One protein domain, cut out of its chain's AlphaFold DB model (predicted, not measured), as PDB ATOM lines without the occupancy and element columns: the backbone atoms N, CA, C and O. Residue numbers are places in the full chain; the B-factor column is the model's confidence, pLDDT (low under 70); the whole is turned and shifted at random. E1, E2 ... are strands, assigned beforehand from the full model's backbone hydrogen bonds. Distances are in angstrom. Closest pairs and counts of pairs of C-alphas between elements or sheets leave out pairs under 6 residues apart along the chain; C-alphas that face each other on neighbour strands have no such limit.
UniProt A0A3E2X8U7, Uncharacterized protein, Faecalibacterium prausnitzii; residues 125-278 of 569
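Overview. This is residues 125 to 278 of the 569 residues of an uncharacterized protein of Faecalibacterium prausnitzii (UniProt A0A3E2X8U7). The chain is wound in stacked turns, a short solenoid with two walls: the sheet E3 E4 E6 E8 E10 E12 E13 makes one and the sheet E5 E7 E9 E11 the other, facing each other as a sandwich. The hairpin E1 E2 caps one end of the stack, and at the other end the hairpin E14 E15 reaches out sideways as an arm. The 154 printed residues include 16 named strands, E1 to E16 in order along the chain, and no named helix; the class is all strand, with under half of the residues, 71, in named elements. The larger sheet is mixed, antiparallel at E3 and E4 and parallel from E4 to E13, and the smaller is all parallel, both in the orders named. The whole is compact, with a radius of gyration of the C-alphas of 16.1 A and spans of 52 by 38 by 28 A.

Arrangement. The larger sheet runs E3, residues 149 to 152, E4, 157 to 160, E6, 176 to 179, E8, 197 to 200, E10, 214 to 217, E12, 230 to 232, and E13, 245 to 247. Its edge strands are E3 and E13, and from edge to edge the strands' lines turn by 71 degrees. E3 and E4 are an antiparallel hairpin at 167 degrees, with N 159 and O 150 within hydrogen-bond range at 2.8 A. The parallel neighbours E4 and E6 have N 158 and O 176 at 2.8 A, and E8 and E10 have N 198 and O 214 at 2.9 A. The smaller sheet runs E5, residues 165 to 167, E7, 182 to 184, E9, 205 to 211, and E11, 220 to 226; it is twisted, its C-alphas lying up to 4.4 A off the best plane. E9 and E11 are parallel at 8 degrees, with N 211 and O 225 at 2.8 A. In the sandwich, two sheets face to face, the facing parts are 9.5 A centre to centre and the best planes 28 degrees apart. The closest C-alphas of E8 and E9 are those of Asn 200 and Ile 206, 7.3 A apart. E16, residues 270 to 273, pairs with no named strand, but its residues 271 to 272 pair in parallel with residues 240 to 241, which pair in parallel with 225 to 226 of E11. The hairpin of E1, residues 125 to 128, and E2, 131 to 136, has N 126 and O 133 at 2.9 A. The closest C-alphas of E2 and E3 are those of Pro 134 and Phe 151, 7.3 A apart. E13 runs on into E14, residues 249 to 253, at 48 degrees. E14 and E15, residues 259 to 264, are an antiparallel hairpin at 151 degrees, with N 250 and O 263 at 2.8 A.

Along the chain. E1 begins at C-alpha 125, (98.794, 100.900, 113.909). E2 is 14.8 A from first to last C-alpha, E9 and E11 are 14.1 A each, E15 is 13.9 A and E14 is 12.8 A. E9 begins at C-alpha 205, (89.515, 109.056, 97.954). E16 ends at C-alpha 273, (69.741, 100.184, 102.848).

Size, cuts and confidence. The two C-alphas farthest apart are those of Glu 137 and Asp 256, at 56.5 A. The printed part has no cut. The links E2 to E3, E7 to E8 and E12 to E13 are long, with 12 residues each. The mean pLDDT of the printed part is 87.7, and residues 191 to 196 and 262 to 263 are under 70.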
ATOM      1  N   VAL A 125      99.446 100.595 112.625       91.38
ATOM      2  CA  VAL A 125      98.794 100.900 113.909       91.38
ATOM      3  C   VAL A 125      99.324  99.963 114.992       91.38
ATOM      4  O   VAL A 125      99.308  98.741 114.840       91.38
ATOM      5  N   GLY A 126      99.772 100.532 116.109       89.88
ATOM      6  CA  GLY A 126     100.265  99.791 117.267       89.88
ATOM      7  C   GLY A 126      99.753 100.368 118.582       89.88
ATOM      8  O   GLY A 126      99.050 101.373 118.605       89.88
ATOM      9  N   ILE A 127     100.110  99.719 119.693       89.31
ATOM     10  CA  ILE A 127      99.749 100.176 121.039       89.31
ATOM     11  C   ILE A 127     100.992 100.740 121.724       89.31
ATOM     12  O   ILE A 127     101.973 100.022 121.926       89.31
ATOM     13  N   VAL A 128     100.933 102.010 122.122       87.44
ATOM     14  CA  VAL A 128     101.978 102.696 122.891       87.44
ATOM     15  C   VAL A 128     101.312 103.366 124.084       87.44
ATOM     16  O   VAL A 128     100.324 104.067 123.928       87.44
ATOM     17  N   ASP A 129     101.818 103.112 125.292       87.25
ATOM     18  CA  ASP A 129     101.253 103.645 126.545       87.25
ATOM     19  C   ASP A 129      99.756 103.322 126.774       87.25
ATOM     20  O   ASP A 129      99.072 104.010 127.523       87.25
ATOM     21  N   GLY A 130      99.253 102.239 126.167       83.75
ATOM     22  CA  GLY A 130      97.840 101.840 126.238       83.75
ATOM     23  C   GLY A 130      96.933 102.524 125.207       83.75
ATOM     24  O   GLY A 130      95.752 102.200 125.145       83.75
ATOM     25  N   GLU A 131      97.480 103.413 124.378       85.31
ATOM     26  CA  GLU A 131      96.779 104.123 123.306       85.31
ATOM     27  C   GLU A 131      97.096 103.487 121.947       85.31
ATOM     28  O   GLU A 131      98.231 103.062 121.700       85.31
ATOM     29  N   LYS A 132      96.103 103.424 121.051       87.19
ATOM     30  CA  LYS A 132      96.309 103.023 119.656       87.19
ATOM     31  C   LYS A 132      96.842 104.219 118.877       87.19
ATOM     32  O   LYS A 132      96.175 105.238 118.756       87.19
ATOM     33  N   VAL A 133      98.051 104.094 118.351       92.50
ATOM     34  CA  VAL A 133      98.735 105.179 117.643       92.50
ATOM     35  C   VAL A 133      99.480 104.645 116.425       92.50
ATOM     36  O   VAL A 133      99.802 103.451 116.381       92.50
ATOM     37  N   PRO A 134      99.805 105.505 115.446       93.44
ATOM     38  CA  PRO A 134     100.704 105.120 114.374       93.44
ATOM     39  C   PRO A 134     102.089 104.764 114.918       93.44
ATOM     40  O   PRO A 134     102.632 105.442 115.802       93.44
ATOM     41  N   VAL A 135     102.655 103.674 114.408       92.00
ATOM     42  CA  VAL A 135     103.961 103.169 114.828       92.00
ATOM     43  C   VAL A 135     104.897 102.960 113.649       92.00
ATOM     44  O   VAL A 135     104.484 102.625 112.547       92.00
ATOM     45  N   TYR A 136     106.186 103.127 113.914       89.56
ATOM     46  CA  TYR A 136     107.277 102.746 113.031       89.56
ATOM     47  C   TYR A 136     108.328 102.000 113.850       89.56
ATOM     48  O   TYR A 136     108.739 102.459 114.919       89.56
ATOM     49  N   GLU A 137     108.709 100.804 113.398       88.12
ATOM     50  CA  GLU A 137     109.598  99.889 114.133       88.12
ATOM     51  C   GLU A 137     109.174  99.669 115.606       88.12
ATOM     52  O   GLU A 137     109.997  99.581 116.523       88.12
ATOM     53  N   GLY A 138     107.859  99.599 115.847       87.75
ATOM     54  CA  GLY A 138     107.275  99.355 117.170       87.75
ATOM     55  C   GLY A 138     107.329 100.543 118.137       87.75
ATOM     56  O   GLY A 138     107.111 100.361 119.335       87.75
ATOM     57  N   LYS A 139     107.628 101.751 117.652       90.44
ATOM     58  CA  LYS A 139     107.581 102.993 118.434       90.44
ATOM     59  C   LYS A 139     106.630 103.984 117.795       90.44
ATOM     60  O   LYS A 139     106.446 103.959 116.588       90.44
ATOM     61  N   PHE A 140     106.075 104.874 118.610       92.25
ATOM     62  CA  PHE A 140     105.229 105.959 118.128       92.25
ATOM     63  C   PHE A 140     105.915 106.756 117.010       92.25
ATOM     64  O   PHE A 140     107.084 107.132 117.149       92.25
ATOM     65  N   TYR A 141     105.173 107.016 115.936       90.25
ATOM     66  CA  TYR A 141     105.649 107.767 114.788       90.25
ATOM     67  C   TYR A 141     104.590 108.752 114.292       90.25
ATOM     68  O   TYR A 141     103.503 108.352 113.898       90.25
ATOM     69  N   GLU A 142     104.917 110.044 114.300       88.75
ATOM     70  CA  GLU A 142     103.999 111.108 113.870       88.75
ATOM     71  C   GLU A 142     103.845 111.192 112.348       88.75
ATOM     72  O   GLU A 142     102.906 111.818 111.879       88.75
ATOM     73  N   GLY A 143     104.734 110.588 111.555       88.06
ATOM     74  CA  GLY A 143     104.731 110.793 110.106       88.06
ATOM     75  C   GLY A 143     105.198 112.190 109.689       88.06
ATOM     76  O   GLY A 143     105.677 112.996 110.496       88.06
ATOM     77  N   SER A 144     105.066 112.477 108.399       83.56
ATOM     78  CA  SER A 144     105.321 113.782 107.801       83.56
ATOM     79  C   SER A 144     104.554 113.934 106.482       83.56
ATOM     80  O   SER A 144     104.135 112.960 105.857       83.56
ATOM     81  N   ASP A 145     104.416 115.167 106.002       81.19
ATOM     82  CA  ASP A 145     103.811 115.458 104.697       81.19
ATOM     83  C   ASP A 145     104.481 114.720 103.528       81.19
ATOM     84  O   ASP A 145     103.807 114.362 102.560       81.19
ATOM     85  N   LEU A 146     105.781 114.432 103.638       81.06
ATOM     86  CA  LEU A 146     106.523 113.646 102.654       81.06
ATOM     87  C   LEU A 146     106.236 112.142 102.707       81.06
ATOM     88  O   LEU A 146     106.336 111.482 101.674       81.06
ATOM     89  N   ASP A 147     105.858 111.610 103.870       85.75
ATOM     90  CA  ASP A 147     105.379 110.227 103.993       85.75
ATOM     91  C   ASP A 147     103.930 110.092 103.493       85.75
ATOM     92  O   ASP A 147     103.389 108.995 103.391       85.75
ATOM     93  N   GLY A 148     103.294 111.219 103.153       88.62
ATOM     94  CA  GLY A 148     101.919 111.283 102.677       88.62
ATOM     95  C   GLY A 148     100.889 111.369 103.799       88.62
ATOM     96  O   GLY A 148      99.701 111.516 103.510       88.62
ATOM     97  N   TRP A 149     101.315 111.350 105.062       92.25
ATOM     98  CA  TRP A 149     100.426 111.416 106.214       92.25
ATOM     99  C   TRP A 149     101.121 111.991 107.451       92.25
ATOM    100  O   TRP A 149     102.322 111.834 107.640       92.25
ATOM    101  N   PHE A 150     100.356 112.644 108.321       91.12
ATOM    102  CA  PHE A 150     100.843 113.154 109.600       91.12
ATOM    103  C   PHE A 150      99.809 112.920 110.696       91.12
ATOM    104  O   PHE A 150      98.626 113.187 110.499       91.12
ATOM    105  N   PHE A 151     100.258 112.446 111.852       92.50
ATOM    106  CA  PHE A 151      99.453 112.189 113.030       92.50
ATOM    107  C   PHE A 151      99.788 113.174 114.147       92.50
ATOM    108  O   PHE A 151     100.862 113.129 114.752       92.50
ATOM    109  N   ASP A 152      98.832 114.041 114.465       89.69
ATOM    110  CA  ASP A 152      98.922 114.945 115.602       89.69
ATOM    111  C   ASP A 152      98.475 114.219 116.873       89.69
ATOM    112  O   ASP A 152      97.281 114.136 117.165       89.69
ATOM    113  N   ARG A 153      99.433 113.730 117.671       86.88
ATOM    114  CA  ARG A 153      99.133 113.027 118.932       86.88
ATOM    115  C   ARG A 153      98.336 113.870 119.921       86.88
ATOM    116  O   ARG A 153      97.598 113.323 120.727       86.88
ATOM    117  N   LYS A 154      98.490 115.195 119.901       86.88
ATOM    118  CA  LYS A 154      97.804 116.070 120.857       86.88
ATOM    119  C   LYS A 154      96.319 116.196 120.531       86.88
ATOM    120  O   LYS A 154      95.511 116.341 121.445       86.88
ATOM    121  N   ASN A 155      95.994 116.215 119.244       85.69
ATOM    122  CA  ASN A 155      94.624 116.334 118.754       85.69
ATOM    123  C   ASN A 155      94.025 114.984 118.333       85.69
ATOM    124  O   ASN A 155      92.873 114.957 117.913       85.69
ATOM    125  N   GLU A 156      94.800 113.897 118.421       88.19
ATOM    126  CA  GLU A 156      94.435 112.543 117.984       88.19
ATOM    127  C   GLU A 156      93.858 112.551 116.563       88.19
ATOM    128  O   GLU A 156      92.791 112.008 116.297       88.19
ATOM    129  N   THR A 157      94.538 113.254 115.654       90.38
ATOM    130  CA  THR A 157      94.069 113.457 114.279       90.38
ATOM    131  C   THR A 157      95.128 113.000 113.289       90.38
ATOM    132  O   THR A 157      96.263 113.476 113.333       90.38
ATOM    133  N   LEU A 158      94.751 112.117 112.365       92.62
ATOM    134  CA  LEU A 158      95.534 111.817 111.174       92.62
ATOM    135  C   LEU A 158      95.089 112.709 110.020       92.62
ATOM    136  O   LEU A 158      93.923 112.715 109.625       92.62
ATOM    137  N   THR A 159      96.049 113.383 109.409       94.06
ATOM    138  CA  THR A 159      95.882 114.026 108.113       94.06
ATOM    139  C   THR A 159      96.547 113.172 107.046       94.06
ATOM    140  O   THR A 159      97.758 112.965 107.089       94.06
ATOM    141  N   VAL A 160      95.776 112.716 106.060       95.38
ATOM    142  CA  VAL A 160      96.315 112.086 104.846       95.38
ATOM    143  C   VAL A 160      96.409 113.164 103.776       95.38
ATOM    144  O   VAL A 160      95.405 113.768 103.406       95.38
ATOM    145  N   TYR A 161      97.611 113.448 103.286       92.81
ATOM    146  CA  TYR A 161      97.838 114.535 102.337       92.81
ATOM    147  C   TYR A 161      97.449 114.146 100.912       92.81
ATOM    148  O   TYR A 161      97.410 112.978 100.561       92.81
ATOM    149  N   LYS A 162      97.238 115.145 100.048       92.06
ATOM    150  CA  LYS A 162      96.690 114.978  98.689       92.06
ATOM    151  C   LYS A 162      97.374 113.934  97.796       92.06
ATOM    152  O   LYS A 162      96.717 113.324  96.961       92.06
ATOM    153  N   ASN A 163      98.685 113.757  97.945       87.25
ATOM    154  CA  ASN A 163      99.456 112.766  97.185       87.25
ATOM    155  C   ASN A 163      99.795 111.516  98.012       87.25
ATOM    156  O   ASN A 163     100.483 110.629  97.516       87.25
ATOM    157  N   GLY A 164      99.366 111.483  99.272       90.62
ATOM    158  CA  GLY A 164      99.541 110.366 100.180       90.62
ATOM    159  C   GLY A 164      98.484 109.292  99.969       90.62
ATOM    160  O   GLY A 164      97.369 109.560  99.516       90.62
ATOM    161  N   SER A 165      98.858 108.070 100.319       93.50
ATOM    162  CA  SER A 165      97.975 106.913 100.388       93.50
ATOM    163  C   SER A 165      98.286 106.182 101.681       93.50
ATOM    164  O   SER A 165      99.460 106.006 102.002       93.50
ATOM    165  N   VAL A 166      97.259 105.764 102.412       93.44
ATOM    166  CA  VAL A 166      97.408 104.922 103.602       93.44
ATOM    167  C   VAL A 166      96.551 103.673 103.442       93.44
ATOM    168  O   VAL A 166      95.370 103.785 103.113       93.44
ATOM    169  N   ASP A 167      97.142 102.501 103.673       92.75
ATOM    170  CA  ASP A 167      96.421 101.232 103.796       92.75
ATOM    171  C   ASP A 167      96.466 100.771 105.251       92.75
ATOM    172  O   ASP A 167      97.510 100.397 105.783       92.75
ATOM    173  N   LEU A 168      95.313 100.831 105.903       90.12
ATOM    174  CA  LEU A 168      95.131 100.460 107.300       90.12
ATOM    175  C   LEU A 168      94.735  98.986 107.463       90.12
ATOM    176  O   LEU A 168      94.553  98.516 108.589       90.12
ATOM    177  N   GLY A 169      94.554  98.241 106.369       88.12
ATOM    178  CA  GLY A 169      94.140  96.843 106.391       88.12
ATOM    179  C   GLY A 169      92.864  96.628 107.212       88.12
ATOM    180  O   GLY A 169      91.813  97.172 106.893       88.12
ATOM    181  N   ASN A 170      92.955  95.843 108.290       86.12
ATOM    182  CA  ASN A 170      91.861  95.623 109.250       86.12
ATOM    183  C   ASN A 170      92.179  96.212 110.638       86.12
ATOM    184  O   ASN A 170      91.668  95.724 111.647       86.12
ATOM    185  N   ALA A 171      93.075  97.198 110.713       85.31
ATOM    186  CA  ALA A 171      93.425  97.834 111.973       85.31
ATOM    187  C   ALA A 171      92.255  98.667 112.507       85.31
ATOM    188  O   ALA A 171      91.623  99.420 111.767       85.31
ATOM    189  N   GLU A 172      91.996  98.555 113.807       84.56
ATOM    190  CA  GLU A 172      91.049  99.428 114.489       84.56
ATOM    191  C   GLU A 172      91.662 100.809 114.721       84.56
ATOM    192  O   GLU A 172      92.784 100.928 115.220       84.56
ATOM    193  N   VAL A 173      90.884 101.836 114.402       84.50
ATOM    194  CA  VAL A 173      91.255 103.245 114.465       84.50
ATOM    195  C   VAL A 173      90.214 103.994 115.285       84.50
ATOM    196  O   VAL A 173      89.037 104.030 114.930       84.50
ATOM    197  N   ASP A 174      90.670 104.610 116.374       84.38
ATOM    198  CA  ASP A 174      89.864 105.430 117.282       84.38
ATOM    199  C   ASP A 174      90.289 106.912 117.287       84.38
ATOM    200  O   ASP A 174      89.854 107.671 118.151       84.38
ATOM    201  N   TRP A 175      91.100 107.329 116.306       86.62
ATOM    202  CA  TRP A 175      91.546 108.709 116.087       86.62
ATOM    203  C   TRP A 175      90.848 109.366 114.890       86.62
ATOM    204  O   TRP A 175      90.524 108.701 113.909       86.62
ATOM    205  N   ALA A 176      90.656 110.687 114.946       87.81
ATOM    206  CA  ALA A 176      90.001 111.462 113.894       87.81
ATOM    207  C   ALA A 176      90.809 111.461 112.585       87.81
ATOM    208  O   ALA A 176      92.039 111.417 112.607       87.81
ATOM    209  N   VAL A 177      90.123 111.556 111.442       90.19
ATOM    210  CA  VAL A 177      90.762 111.517 110.117       90.19
ATOM    211  C   VAL A 177      90.270 112.629 109.202       90.19
ATOM    212  O   VAL A 177      89.074 112.703 108.896       90.19
ATOM    213  N   ASP A 178      91.234 113.401 108.701       92.31
ATOM    214  CA  ASP A 178      91.079 114.358 107.610       92.31
ATOM    215  C   ASP A 178      91.779 113.808 106.362       92.31
ATOM    216  O   ASP A 178      93.013 113.768 106.272       92.31
ATOM    217  N   ASN A 179      90.994 113.351 105.388       96.25
ATOM    218  CA  ASN A 179      91.529 112.691 104.202       96.25
ATOM    219  C   ASN A 179      91.549 113.607 102.982       96.25
ATOM    220  O   ASN A 179      90.521 113.795 102.340       96.25
ATOM    221  N   PHE A 180      92.724 114.093 102.596       96.56
ATOM    222  CA  PHE A 180      92.937 114.772 101.314       96.56
ATOM    223  C   PHE A 180      93.507 113.838 100.237       96.56
ATOM    224  O   PHE A 180      93.475 114.203  99.061       96.56
ATOM    225  N   GLY A 181      94.063 112.685 100.630       96.50
ATOM    226  CA  GLY A 181      94.718 111.698  99.765       96.50
ATOM    227  C   GLY A 181      93.872 110.449  99.552       96.50
ATOM    228  O   GLY A 181      92.682 110.549  99.273       96.50
ATOM    229  N   LYS A 182      94.471 109.262  99.659       97.06
ATOM    230  CA  LYS A 182      93.755 107.984  99.543       97.06
ATOM    231  C   LYS A 182      93.774 107.210 100.861       97.06
ATOM    232  O   LYS A 182      94.833 107.036 101.456       97.06
ATOM    233  N   ILE A 183      92.613 106.708 101.273       95.56
ATOM    234  CA  ILE A 183      92.478 105.732 102.359       95.56
ATOM    235  C   ILE A 183      92.028 104.397 101.779       95.56
ATOM    236  O   ILE A 183      91.042 104.322 101.039       95.56
ATOM    237  N   GLU A 184      92.741 103.351 102.175       94.25
ATOM    238  CA  GLU A 184      92.425 101.948 101.959       94.25
ATOM    239  C   GLU A 184      92.317 101.259 103.332       94.25
ATOM    240  O   GLU A 184      93.085 101.539 104.253       94.25
ATOM    241  N   GLY A 185      91.331 100.377 103.495       90.06
ATOM    242  CA  GLY A 185      91.162  99.609 104.732       90.06
ATOM    243  C   GLY A 185      90.834 100.434 105.990       90.06
ATOM    244  O   GLY A 185      90.379 101.574 105.927       90.06
ATOM    245  N   GLY A 186      91.027  99.804 107.148       90.75
ATOM    246  CA  GLY A 186      90.765 100.334 108.485       90.75
ATOM    247  C   GLY A 186      89.379  99.976 109.028       90.75
ATOM    248  O   GLY A 186      88.433  99.744 108.276       90.75
ATOM    249  N   ILE A 187      89.257  99.929 110.354       87.75
ATOM    250  CA  ILE A 187      87.991  99.826 111.088       87.75
ATOM    251  C   ILE A 187      87.882 101.070 111.970       87.75
ATOM    252  O   ILE A 187      88.555 101.168 112.991       87.75
ATOM    253  N   PHE A 188      87.055 102.027 111.561       88.75
ATOM    254  CA  PHE A 188      86.929 103.328 112.212       88.75
ATOM    255  C   PHE A 188      85.803 103.297 113.239       88.75
ATOM    256  O   PHE A 188      84.635 103.136 112.867       88.75
ATOM    257  N   ASP A 189      86.167 103.463 114.509       82.69
ATOM    258  CA  ASP A 189      85.264 103.422 115.659       82.69
ATOM    259  C   ASP A 189      85.694 104.472 116.693       82.69
ATOM    260  O   ASP A 189      86.505 104.223 117.586       82.69
ATOM    261  N   TYR A 190      85.221 105.701 116.499       74.44
ATOM    262  CA  TYR A 190      85.573 106.826 117.357       74.44
ATOM    263  C   TYR A 190      84.722 106.839 118.636       74.44
ATOM    264  O   TYR A 190      83.616 106.301 118.683       74.44
ATOM    265  N   LYS A 191      85.257 107.442 119.701       60.56
ATOM    266  CA  LYS A 191      84.673 107.380 121.052       60.56
ATOM    267  C   LYS A 191      83.691 108.527 121.383       60.56
ATOM    268  O   LYS A 191      83.075 108.456 122.447       60.56
ATOM    269  N   ASP A 192      83.557 109.582 120.564       57.56
ATOM    270  CA  ASP A 192      82.861 110.849 120.899       57.56
ATOM    271  C   ASP A 192      81.977 111.435 119.761       57.56
ATOM    272  O   ASP A 192      82.387 112.306 118.985       57.56
ATOM    273  N   ASP A 193      80.704 111.023 119.711       48.94
ATOM    274  CA  ASP A 193      79.732 111.216 118.612       48.94
ATOM    275  C   ASP A 193      79.549 112.649 118.034       48.94
ATOM    276  O   ASP A 193      78.941 112.815 116.957       48.94
ATOM    277  N   LEU A 194      80.030 113.690 118.729       39.84
ATOM    278  CA  LEU A 194      79.966 115.105 118.328       39.84
ATOM    279  C   LEU A 194      81.214 115.606 117.580       39.84
ATOM    280  O   LEU A 194      81.101 116.563 116.807       39.84
ATOM    281  N   LYS A 195      82.375 114.967 117.770       52.91
ATOM    282  CA  LYS A 195      83.596 115.181 116.967       52.91
ATOM    283  C   LYS A 195      83.786 114.096 115.902       52.91
ATOM    284  O   LYS A 195      84.621 114.256 115.016       52.91
ATOM    285  N   ASP A 196      82.946 113.063 115.932       65.69
ATOM    286  CA  ASP A 196      83.121 111.821 115.181       65.69
ATOM    287  C   ASP A 196      82.665 111.840 113.717       65.69
ATOM    288  O   ASP A 196      81.972 110.936 113.232       65.69
ATOM    289  N   VAL A 197      83.018 112.894 112.988       84.62
ATOM    290  CA  VAL A 197      82.814 112.917 111.541       84.62
ATOM    291  C   VAL A 197      84.158 112.738 110.866       84.62
ATOM    292  O   VAL A 197      84.969 113.659 110.853       84.62
ATOM    293  N   LEU A 198      84.368 111.574 110.257       91.88
ATOM    294  CA  LEU A 198      85.454 111.412 109.300       91.88
ATOM    295  C   LEU A 198      85.155 112.294 108.091       91.88
ATOM    296  O   LEU A 198      84.077 112.189 107.489       91.88
ATOM    297  N   THR A 199      86.105 113.153 107.734       92.12
ATOM    298  CA  THR A 199      85.952 114.049 106.590       92.12
ATOM    299  C   THR A 199      86.834 113.565 105.448       92.12
ATOM    300  O   THR A 199      88.059 113.561 105.537       92.12
ATOM    301  N   ASN A 200      86.196 113.145 104.356       96.38
ATOM    302  CA  ASN A 200      86.874 112.936 103.085       96.38
ATOM    303  C   ASN A 200      86.872 114.253 102.325       96.38
ATOM    304  O   ASN A 200      85.832 114.667 101.813       96.38
ATOM    305  N   GLU A 201      88.007 114.927 102.311       95.19
ATOM    306  CA  GLU A 201      88.163 116.281 101.805       95.19
ATOM    307  C   GLU A 201      88.184 116.336 100.275       95.19
ATOM    308  O   GLU A 201      88.194 115.322  99.573       95.19
ATOM    309  N   GLU A 202      88.159 117.550  99.725       91.62
ATOM    310  CA  GLU A 202      88.205 117.748  98.278       91.62
ATOM    311  C   GLU A 202      89.478 117.128  97.668       91.62
ATOM    312  O   GLU A 202      90.607 117.504  97.987       91.62
ATOM    313  N   GLY A 203      89.285 116.194  96.733       90.75
ATOM    314  CA  GLY A 203      90.367 115.422  96.115       90.75
ATOM    315  C   GLY A 203      90.733 114.136  96.861       90.75
ATOM    316  O   GLY A 203      91.451 113.324  96.282       90.75
ATOM    317  N   GLY A 204      90.200 113.933  98.068       97.56
ATOM    318  CA  GLY A 204      90.350 112.706  98.836       97.56
ATOM    319  C   GLY A 204      89.574 111.530  98.237       97.56
ATOM    320  O   GLY A 204      88.522 111.702  97.613       97.56
ATOM    321  N   VAL A 205      90.086 110.319  98.432       98.50
ATOM    322  CA  VAL A 205      89.515 109.056  97.954       98.50
ATOM    323  C   VAL A 205      89.403 108.072  99.115       98.50
ATOM    324  O   VAL A 205      90.392 107.797  99.790       98.50
ATOM    325  N   ILE A 206      88.209 107.516  99.313       98.44
ATOM    326  CA  ILE A 206      87.980 106.344 100.165       98.44
ATOM    327  C   ILE A 206      87.776 105.134  99.251       98.44
ATOM    328  O   ILE A 206      86.837 105.122  98.454       98.44
ATOM    329  N   ASP A 207      88.637 104.125  99.363       97.62
ATOM    330  CA  ASP A 207      88.631 102.922  98.514       97.62
ATOM    331  C   ASP A 207      88.647 101.628  99.346       97.62
ATOM    332  O   ASP A 207      89.297 100.639  99.023       97.62
ATOM    333  N   GLY A 208      87.943 101.640 100.476       93.75
ATOM    334  CA  GLY A 208      87.872 100.506 101.390       93.75
ATOM    335  C   GLY A 208      87.737 100.935 102.844       93.75
ATOM    336  O   GLY A 208      87.641 102.120 103.146       93.75
ATOM    337  N   GLY A 209      87.717  99.944 103.732       93.81
ATOM    338  CA  GLY A 209      87.546 100.142 105.171       93.81
ATOM    339  C   GLY A 209      86.115  99.930 105.660       93.81
ATOM    340  O   GLY A 209      85.168  99.814 104.879       93.81
ATOM    341  N   THR A 210      85.978  99.840 106.979       92.44
ATOM    342  CA  THR A 210      84.710  99.724 107.703       92.44
ATOM    343  C   THR A 210      84.526 100.950 108.583       92.44
ATOM    344  O   THR A 210      85.323 101.203 109.479       92.44
ATOM    345  N   PHE A 211      83.459 101.701 108.350       91.50
ATOM    346  CA  PHE A 211      83.182 102.971 109.009       91.50
ATOM    347  C   PHE A 211      81.976 102.817 109.936       91.50
ATOM    348  O   PHE A 211      80.825 102.819 109.486       91.50
ATOM    349  N   ASN A 212      82.236 102.702 111.240       84.75
ATOM    350  CA  ASN A 212      81.204 102.751 112.284       84.75
ATOM    351  C   ASN A 212      80.882 104.197 112.711       84.75
ATOM    352  O   ASN A 212      79.928 104.452 113.447       84.75
ATOM    353  N   VAL A 213      81.633 105.153 112.168       85.81
ATOM    354  CA  VAL A 213      81.535 106.595 112.407       85.81
ATOM    355  C   VAL A 213      80.764 107.301 111.297       85.81
ATOM    356  O   VAL A 213      80.578 106.763 110.200       85.81
ATOM    357  N   LYS A 214      80.317 108.533 111.555       89.50
ATOM    358  CA  LYS A 214      79.704 109.355 110.506       89.50
ATOM    359  C   LYS A 214      80.774 109.738 109.488       89.50
ATOM    360  O   LYS A 214      81.890 110.092 109.856       89.50
ATOM    361  N   VAL A 215      80.410 109.742 108.210       93.25
ATOM    362  CA  VAL A 215      81.315 110.154 107.129       93.25
ATOM    363  C   VAL A 215      80.724 111.350 106.405       93.25
ATOM    364  O   VAL A 215      79.557 111.336 106.003       93.25
ATOM    365  N   ARG A 216      81.531 112.392 106.213       93.12
ATOM    366  CA  ARG A 216      81.211 113.508 105.327       93.12
ATOM    367  C   ARG A 216      82.135 113.465 104.122       93.12
ATOM    368  O   ARG A 216      83.348 113.540 104.266       93.12
ATOM    369  N   ASN A 217      81.548 113.340 102.938       95.31
ATOM    370  CA  ASN A 217      82.293 113.145 101.705       95.31
ATOM    371  C   ASN A 217      82.261 114.378 100.804       95.31
ATOM    372  O   ASN A 217      81.284 114.592 100.090       95.31
ATOM    373  N   TYR A 218      83.347 115.143 100.796       93.06
ATOM    374  CA  TYR A 218      83.661 116.179  99.810       93.06
ATOM    375  C   TYR A 218      84.561 115.671  98.670       93.06
ATOM    376  O   TYR A 218      84.690 116.347  97.648       93.06
ATOM    377  N   GLY A 219      85.150 114.482  98.811       95.19
ATOM    378  CA  GLY A 219      85.946 113.801  97.791       95.19
ATOM    379  C   GLY A 219      85.171 112.726  97.017       95.19
ATOM    380  O   GLY A 219      84.012 112.912  96.631       95.19
ATOM    381  N   THR A 220      85.826 111.593  96.782       97.50
ATOM    382  CA  THR A 220      85.253 110.421  96.114       97.50
ATOM    383  C   THR A 220      85.209 109.220  97.052       97.50
ATOM    384  O   THR A 220      86.211 108.875  97.674       97.50
ATOM    385  N   ILE A 221      84.063 108.544  97.115       98.44
ATOM    386  CA  ILE A 221      83.952 107.196  97.683       98.44
ATOM    387  C   ILE A 221      83.918 106.201  96.523       98.44
ATOM    388  O   ILE A 221      82.966 106.201  95.740       98.44
ATOM    389  N   GLU A 222      84.944 105.364  96.415       98.00
ATOM    390  CA  GLU A 222      85.026 104.255  95.458       98.00
ATOM    391  C   GLU A 222      84.520 102.949  96.082       98.00
ATOM    392  O   GLU A 222      83.788 102.196  95.438       98.00
ATOM    393  N   ASN A 223      84.854 102.695  97.352       96.69
ATOM    394  CA  ASN A 223      84.456 101.482  98.064       96.69
ATOM    395  C   ASN A 223      84.471 101.671  99.596       96.69
ATOM    396  O   ASN A 223      84.886 102.712 100.094       96.69
ATOM    397  N   GLY A 224      84.017 100.659 100.340       96.06
ATOM    398  CA  GLY A 224      83.982 100.625 101.808       96.06
ATOM    399  C   GLY A 224      82.635 100.153 102.356       96.06
ATOM    400  O   GLY A 224      81.641 100.117 101.630       96.06
ATOM    401  N   THR A 225      82.592  99.807 103.641       94.25
ATOM    402  CA  THR A 225      81.361  99.455 104.367       94.25
ATOM    403  C   THR A 225      81.043 100.539 105.388       94.25
ATOM    404  O   THR A 225      81.834 100.803 106.287       94.25
ATOM    405  N   PHE A 226      79.872 101.157 105.281       93.38
ATOM    406  CA  PHE A 226      79.447 102.296 106.089       93.38
ATOM    407  C   PHE A 226      78.261 101.902 106.968       93.38
ATOM    408  O   PHE A 226      77.115 101.821 106.515       93.38
ATOM    409  N   ASN A 227      78.542 101.657 108.246       84.25
ATOM    410  CA  ASN A 227      77.553 101.227 109.235       84.25
ATOM    411  C   ASN A 227      76.781 102.400 109.853       84.25
ATOM    412  O   ASN A 227      75.698 102.212 110.407       84.25
ATOM    413  N   ASN A 228      77.303 103.619 109.718       85.69
ATOM    414  CA  ASN A 228      76.690 104.841 110.230       85.69
ATOM    415  C   ASN A 228      76.358 105.819 109.089       85.69
ATOM    416  O   ASN A 228      76.357 105.466 107.910       85.69
ATOM    417  N   THR A 229      75.968 107.043 109.441       87.56
ATOM    418  CA  THR A 229      75.432 108.015 108.491       87.56
ATOM    419  C   THR A 229      76.517 108.552 107.565       87.56
ATOM    420  O   THR A 229      77.534 109.063 108.030       87.56
ATOM    421  N   VAL A 230      76.244 108.530 106.262       91.88
ATOM    422  CA  VAL A 230      77.083 109.149 105.235       91.88
ATOM    423  C   VAL A 230      76.375 110.362 104.646       91.88
ATOM    424  O   VAL A 230      75.288 110.256 104.067       91.88
ATOM    425  N   TYR A 231      77.016 111.520 104.775       92.00
ATOM    426  CA  TYR A 231      76.650 112.755 104.094       92.00
ATOM    427  C   TYR A 231      77.520 112.900 102.852       92.00
ATOM    428  O   TYR A 231      78.696 113.251 102.940       92.00
ATOM    429  N   ASN A 232      76.946 112.611 101.689       94.25
ATOM    430  CA  ASN A 232      77.638 112.756 100.422       94.25
ATOM    431  C   ASN A 232      77.458 114.174  99.870       94.25
ATOM    432  O   ASN A 232      76.346 114.580  99.531       94.25
ATOM    433  N   ASN A 233      78.549 114.924  99.768       91.06
ATOM    434  CA  ASN A 233      78.604 116.265  99.187       91.06
ATOM    435  C   ASN A 233      79.253 116.270  97.793       91.06
ATOM    436  O   ASN A 233      79.170 117.288  97.104       91.06
ATOM    437  N   ASN A 234      79.871 115.161  97.369       92.50
ATOM    438  CA  ASN A 234      80.537 115.038  96.074       92.50
ATOM    439  C   ASN A 234      80.323 113.642  95.448       92.50
ATOM    440  O   ASN A 234      79.171 113.288  95.228       92.50
ATOM    441  N   ILE A 235      81.342 112.850  95.102       94.19
ATOM    442  CA  ILE A 235      81.146 111.649  94.263       94.19
ATOM    443  C   ILE A 235      81.063 110.373  95.108       94.19
ATOM    444  O   ILE A 235      81.889 110.134  95.985       94.19
ATOM    445  N   THR A 236      80.091 109.511  94.804       97.00
ATOM    446  CA  THR A 236      80.036 108.118  95.273       97.00
ATOM    447  C   THR A 236      79.908 107.178  94.076       97.00
ATOM    448  O   THR A 236      78.912 107.230  93.354       97.00
ATOM    449  N   ASN A 237      80.911 106.330  93.859       96.62
ATOM    450  CA  ASN A 237      80.971 105.347  92.774       96.62
ATOM    451  C   ASN A 237      80.679 103.914  93.249       96.62
ATOM    452  O   ASN A 237      80.289 103.075  92.436       96.62
ATOM    453  N   GLY A 238      80.824 103.638  94.546       95.56
ATOM    454  CA  GLY A 238      80.600 102.317  95.125       95.56
ATOM    455  C   GLY A 238      80.550 102.334  96.653       95.56
ATOM    456  O   GLY A 238      80.441 103.394  97.271       95.56
ATOM    457  N   GLY A 239      80.599 101.143  97.250       96.88
ATOM    458  CA  GLY A 239      80.504 100.923  98.696       96.88
ATOM    459  C   GLY A 239      79.168 100.330  99.154       96.88
ATOM    460  O   GLY A 239      78.183 100.297  98.411       96.88
ATOM    461  N   VAL A 240      79.153  99.841 100.393       95.75
ATOM    462  CA  VAL A 240      77.998  99.244 101.074       95.75
ATOM    463  C   VAL A 240      77.548 100.174 102.196       95.75
ATOM    464  O   VAL A 240      78.239 100.342 103.194       95.75
ATOM    465  N   PHE A 241      76.369 100.766 102.056       93.56
ATOM    466  CA  PHE A 241      75.800 101.740 102.982       93.56
ATOM    467  C   PHE A 241      74.683 101.090 103.795       93.56
ATOM    468  O   PHE A 241      73.509 101.098 103.409       93.56
ATOM    469  N   VAL A 242      75.068 100.502 104.928       85.62
ATOM    470  CA  VAL A 242      74.142  99.898 105.892       85.62
ATOM    471  C   VAL A 242      73.414 101.001 106.661       85.62
ATOM    472  O   VAL A 242      72.186 100.978 106.778       85.62
ATOM    473  N   GLY A 243      74.171 101.999 107.127       79.06
ATOM    474  CA  GLY A 243      73.647 103.192 107.781       79.06
ATOM    475  C   GLY A 243      72.892 104.124 106.828       79.06
ATOM    476  O   GLY A 243      72.703 103.854 105.639       79.06
ATOM    477  N   ARG A 244      72.425 105.261 107.353       85.31
ATOM    478  CA  ARG A 244      71.703 106.251 106.546       85.31
ATOM    479  C   ARG A 244      72.637 106.877 105.508       85.31
ATOM    480  O   ARG A 244      73.658 107.445 105.868       85.31
ATOM    481  N   PHE A 245      72.227 106.897 104.247       90.00
ATOM    482  CA  PHE A 245      72.926 107.630 103.191       90.00
ATOM    483  C   PHE A 245      72.127 108.865 102.770       90.00
ATOM    484  O   PHE A 245      70.908 108.786 102.600       90.00
ATOM    485  N   ALA A 246      72.792 110.005 102.591       91.19
ATOM    486  CA  ALA A 246      72.160 111.206 102.065       91.19
ATOM    487  C   ALA A 246      73.083 111.969 101.113       91.19
ATOM    488  O   ALA A 246      74.138 112.450 101.526       91.19
ATOM    489  N   ASN A 247      72.629 112.186  99.878       90.00
ATOM    490  CA  ASN A 247      73.171 113.254  99.049       90.00
ATOM    491  C   ASN A 247      72.747 114.592  99.657       90.00
ATOM    492  O   ASN A 247      71.565 114.836  99.905       90.00
ATOM    493  N   THR A 248      73.722 115.451  99.929       83.12
ATOM    494  CA  THR A 248      73.502 116.755 100.545       83.12
ATOM    495  C   THR A 248      73.866 117.877  99.572       83.12
ATOM    496  O   THR A 248      74.869 117.789  98.857       83.12
ATOM    497  N   PRO A 249      73.051 118.944  99.501       76.25
ATOM    498  CA  PRO A 249      73.401 120.126  98.735       76.25
ATOM    499  C   PRO A 249      74.443 120.952  99.493       76.25
ATOM    500  O   PRO A 249      74.241 121.316 100.652       76.25
ATOM    501  N   THR A 250      75.524 121.321  98.815       72.25
ATOM    502  CA  THR A 250      76.456 122.340  99.301       72.25
ATOM    503  C   THR A 250      75.830 123.711  99.084       72.25
ATOM    504  O   THR A 250      75.349 124.018  97.991       72.25
ATOM    505  N   GLN A 251      75.800 124.529 100.134       78.44
ATOM    506  CA  GLN A 251      75.116 125.819 100.151       78.44
ATOM    507  C   GLN A 251      76.096 126.957 100.438       78.44
ATOM    508  O   GLN A 251      76.987 126.825 101.272       78.44
ATOM    509  N   VAL A 252      75.899 128.095  99.777       75.31
ATOM    510  CA  VAL A 252      76.608 129.350 100.047       75.31
ATOM    511  C   VAL A 252      75.587 130.441 100.328       75.31
ATOM    512  O   VAL A 252      74.618 130.608  99.586       75.31
ATOM    513  N   THR A 253      75.814 131.207 101.393       82.00
ATOM    514  CA  THR A 253      75.053 132.427 101.666       82.00
ATOM    515  C   THR A 253      75.587 133.557 100.793       82.00
ATOM    516  O   THR A 253      76.754 133.937 100.880       82.00
ATOM    517  N   LEU A 254      74.730 134.090  99.931       78.75
ATOM    518  CA  LEU A 254      75.038 135.216  99.064       78.75
ATOM    519  C   LEU A 254      75.071 136.535  99.867       78.75
ATOM    520  O   LEU A 254      74.501 136.614 100.957       78.75
ATOM    521  N   PRO A 255      75.704 137.605  99.343       82.88
ATOM    522  CA  PRO A 255      75.777 138.904 100.023       82.88
ATOM    523  C   PRO A 255      74.413 139.530 100.350       82.88
ATOM    524  O   PRO A 255      74.320 140.383 101.229       82.88
ATOM    525  N   ASP A 256      73.358 139.117  99.645       86.06
ATOM    526  CA  ASP A 256      71.971 139.521  99.887       86.06
ATOM    527  C   ASP A 256      71.244 138.618 100.901       86.06
ATOM    528  O   ASP A 256      70.030 138.730 101.058       86.06
ATOM    529  N   THR A 257      71.980 137.747 101.603       80.00
ATOM    530  CA  THR A 257      71.518 136.742 102.578       80.00
ATOM    531  C   THR A 257      70.693 135.589 102.007       80.00
ATOM    532  O   THR A 257      70.277 134.708 102.760       80.00
ATOM    533  N   SER A 258      70.485 135.534 100.689       82.88
ATOM    534  CA  SER A 258      69.872 134.367 100.056       82.88
ATOM    535  C   SER A 258      70.836 133.174 100.037       82.88
ATOM    536  O   SER A 258      72.053 133.332 100.114       82.88
ATOM    537  N   ILE A 259      70.294 131.958  99.969       78.06
ATOM    538  CA  ILE A 259      71.082 130.723  99.933       78.06
ATOM    539  C   ILE A 259      71.132 130.215  98.491       78.06
ATOM    540  O   ILE A 259      70.092 129.952  97.888       78.06
ATOM    541  N   ALA A 260      72.338 130.041  97.955       75.31
ATOM    542  CA  ALA A 260      72.578 129.392  96.672       75.31
ATOM    543  C   ALA A 260      73.121 127.976  96.891       75.31
ATOM    544  O   ALA A 260      74.043 127.782  97.677       75.31
ATOM    545  N   ILE A 261      72.576 126.992  96.175       74.62
ATOM    546  CA  ILE A 261      73.147 125.641  96.128       74.62
ATOM    547  C   ILE A 261      74.265 125.650  95.085       74.62
ATOM    548  O   ILE A 261      74.006 125.936  93.916       74.62
ATOM    549  N   THR A 262      75.496 125.365  95.501       67.06
ATOM    550  CA  THR A 262      76.692 125.418  94.643       67.06
ATOM    551  C   THR A 262      77.107 124.058  94.100       67.06
ATOM    552  O   THR A 262      77.680 123.993  93.017       67.06
ATOM    553  N   ALA A 263      76.785 122.978  94.810       67.81
ATOM    554  CA  ALA A 263      77.028 121.605  94.382       67.81
ATOM    555  C   ALA A 263      76.019 120.657  95.041       67.81
ATOM    556  O   ALA A 263      75.364 121.016  96.022       67.81
ATOM    557  N   ARG A 264      75.884 119.447  94.501       77.12
ATOM    558  CA  ARG A 264      75.141 118.343  95.119       77.12
ATOM    559  C   ARG A 264      75.989 117.086  95.013       77.12
ATOM    560  O   ARG A 264      76.602 116.871  93.968       77.12
ATOM    561  N   GLY A 265      75.991 116.266  96.062       86.25
ATOM    562  CA  GLY A 265      76.620 114.952  95.981       86.25
ATOM    563  C   GLY A 265      75.969 114.108  94.887       86.25
ATOM    564  O   GLY A 265      74.751 114.088  94.804       86.25
ATOM    565  N   THR A 266      76.756 113.453  94.044       91.44
ATOM    566  CA  THR A 266      76.337 112.566  92.954       91.44
ATOM    567  C   THR A 266      76.562 111.108  93.352       91.44
ATOM    568  O   THR A 266      77.591 110.778  93.943       91.44
ATOM    569  N   THR A 267      75.628 110.227  92.991       95.12
ATOM    570  CA  THR A 267      75.735 108.779  93.218       95.12
ATOM    571  C   THR A 267      75.713 108.042  91.884       95.12
ATOM    572  O   THR A 267      74.679 107.987  91.225       95.12
ATOM    573  N   ASN A 268      76.854 107.474  91.505       94.81
ATOM    574  CA  ASN A 268      77.031 106.671  90.294       94.81
ATOM    575  C   ASN A 268      76.969 105.167  90.586       94.81
ATOM    576  O   ASN A 268      76.681 104.377  89.687       94.81
ATOM    577  N   GLY A 269      77.233 104.767  91.832       95.69
ATOM    578  CA  GLY A 269      77.135 103.377  92.245       95.69
ATOM    579  C   GLY A 269      77.121 103.180  93.755       95.69
ATOM    580  O   GLY A 269      77.396 104.105  94.516       95.69
ATOM    581  N   GLY A 270      76.751 101.971  94.171       96.94
ATOM    582  CA  GLY A 270      76.756 101.530  95.564       96.94
ATOM    583  C   GLY A 270      75.585 100.610  95.908       96.94
ATOM    584  O   GLY A 270      74.635 100.452  95.134       96.94
ATOM    585  N   ILE A 271      75.669 100.011  97.092       96.75
ATOM    586  CA  ILE A 271      74.663  99.127  97.682       96.75
ATOM    587  C   ILE A 271      74.105  99.824  98.924       96.75
ATOM    588  O   ILE A 271      74.868 100.210  99.801       96.75
ATOM    589  N   PHE A 272      72.789  99.995  99.019       92.31
ATOM    590  CA  PHE A 272      72.163 100.880 100.005       92.31
ATOM    591  C   PHE A 272      71.053 100.189 100.792       92.31
ATOM    592  O   PHE A 272      70.237  99.458 100.231       92.31
ATOM    593  N   SER A 273      70.947 100.492 102.083       88.31
ATOM    594  CA  SER A 273      69.741 100.184 102.848       88.31
ATOM    595  C   SER A 273      68.565 101.079 102.416       88.31
ATOM    596  O   SER A 273      68.731 102.127 101.784       88.31
ATOM    597  N   ARG A 274      67.334 100.693 102.781       73.62
ATOM    598  CA  ARG A 274      66.096 101.425 102.431       73.62
ATOM    599  C   ARG A 274      66.091 102.910 102.845       73.62
ATOM    600  O   ARG A 274      65.290 103.680 102.326       73.62
ATOM    601  N   GLY A 275      66.945 103.316 103.787       70.00
ATOM    602  CA  GLY A 275      67.021 104.684 104.307       70.00
ATOM    603  C   GLY A 275      67.771 105.690 103.425       70.00
ATOM    604  O   GLY A 275      67.913 106.843 103.839       70.00
ATOM    605  N   ALA A 276      68.272 105.283 102.254       84.00
ATOM    606  CA  ALA A 276      69.027 106.162 101.368       84.00
ATOM    607  C   ALA A 276      68.171 107.296 100.781       84.00
ATOM    608  O   ALA A 276      67.072 107.088 100.267       84.00
ATOM    609  N   ASN A 277      68.708 108.514 100.840       88.38
ATOM    610  CA  ASN A 277      68.123 109.712 100.257       88.38
ATOM    611  C   ASN A 277      69.064 110.282  99.190       88.38
ATOM    612  O   ASN A 277      70.069 110.914  99.511       88.38
ATOM    613  N   PHE A 278      68.711 110.105  97.921       87.50
ATOM    614  CA  PHE A 278      69.488 110.626  96.794       87.50
ATOM    615  C   PHE A 278      69.165 112.089  96.443       87.50
ATOM    616  O   PHE A 278      69.689 112.610  95.458       87.50
TER     617      PHE A 278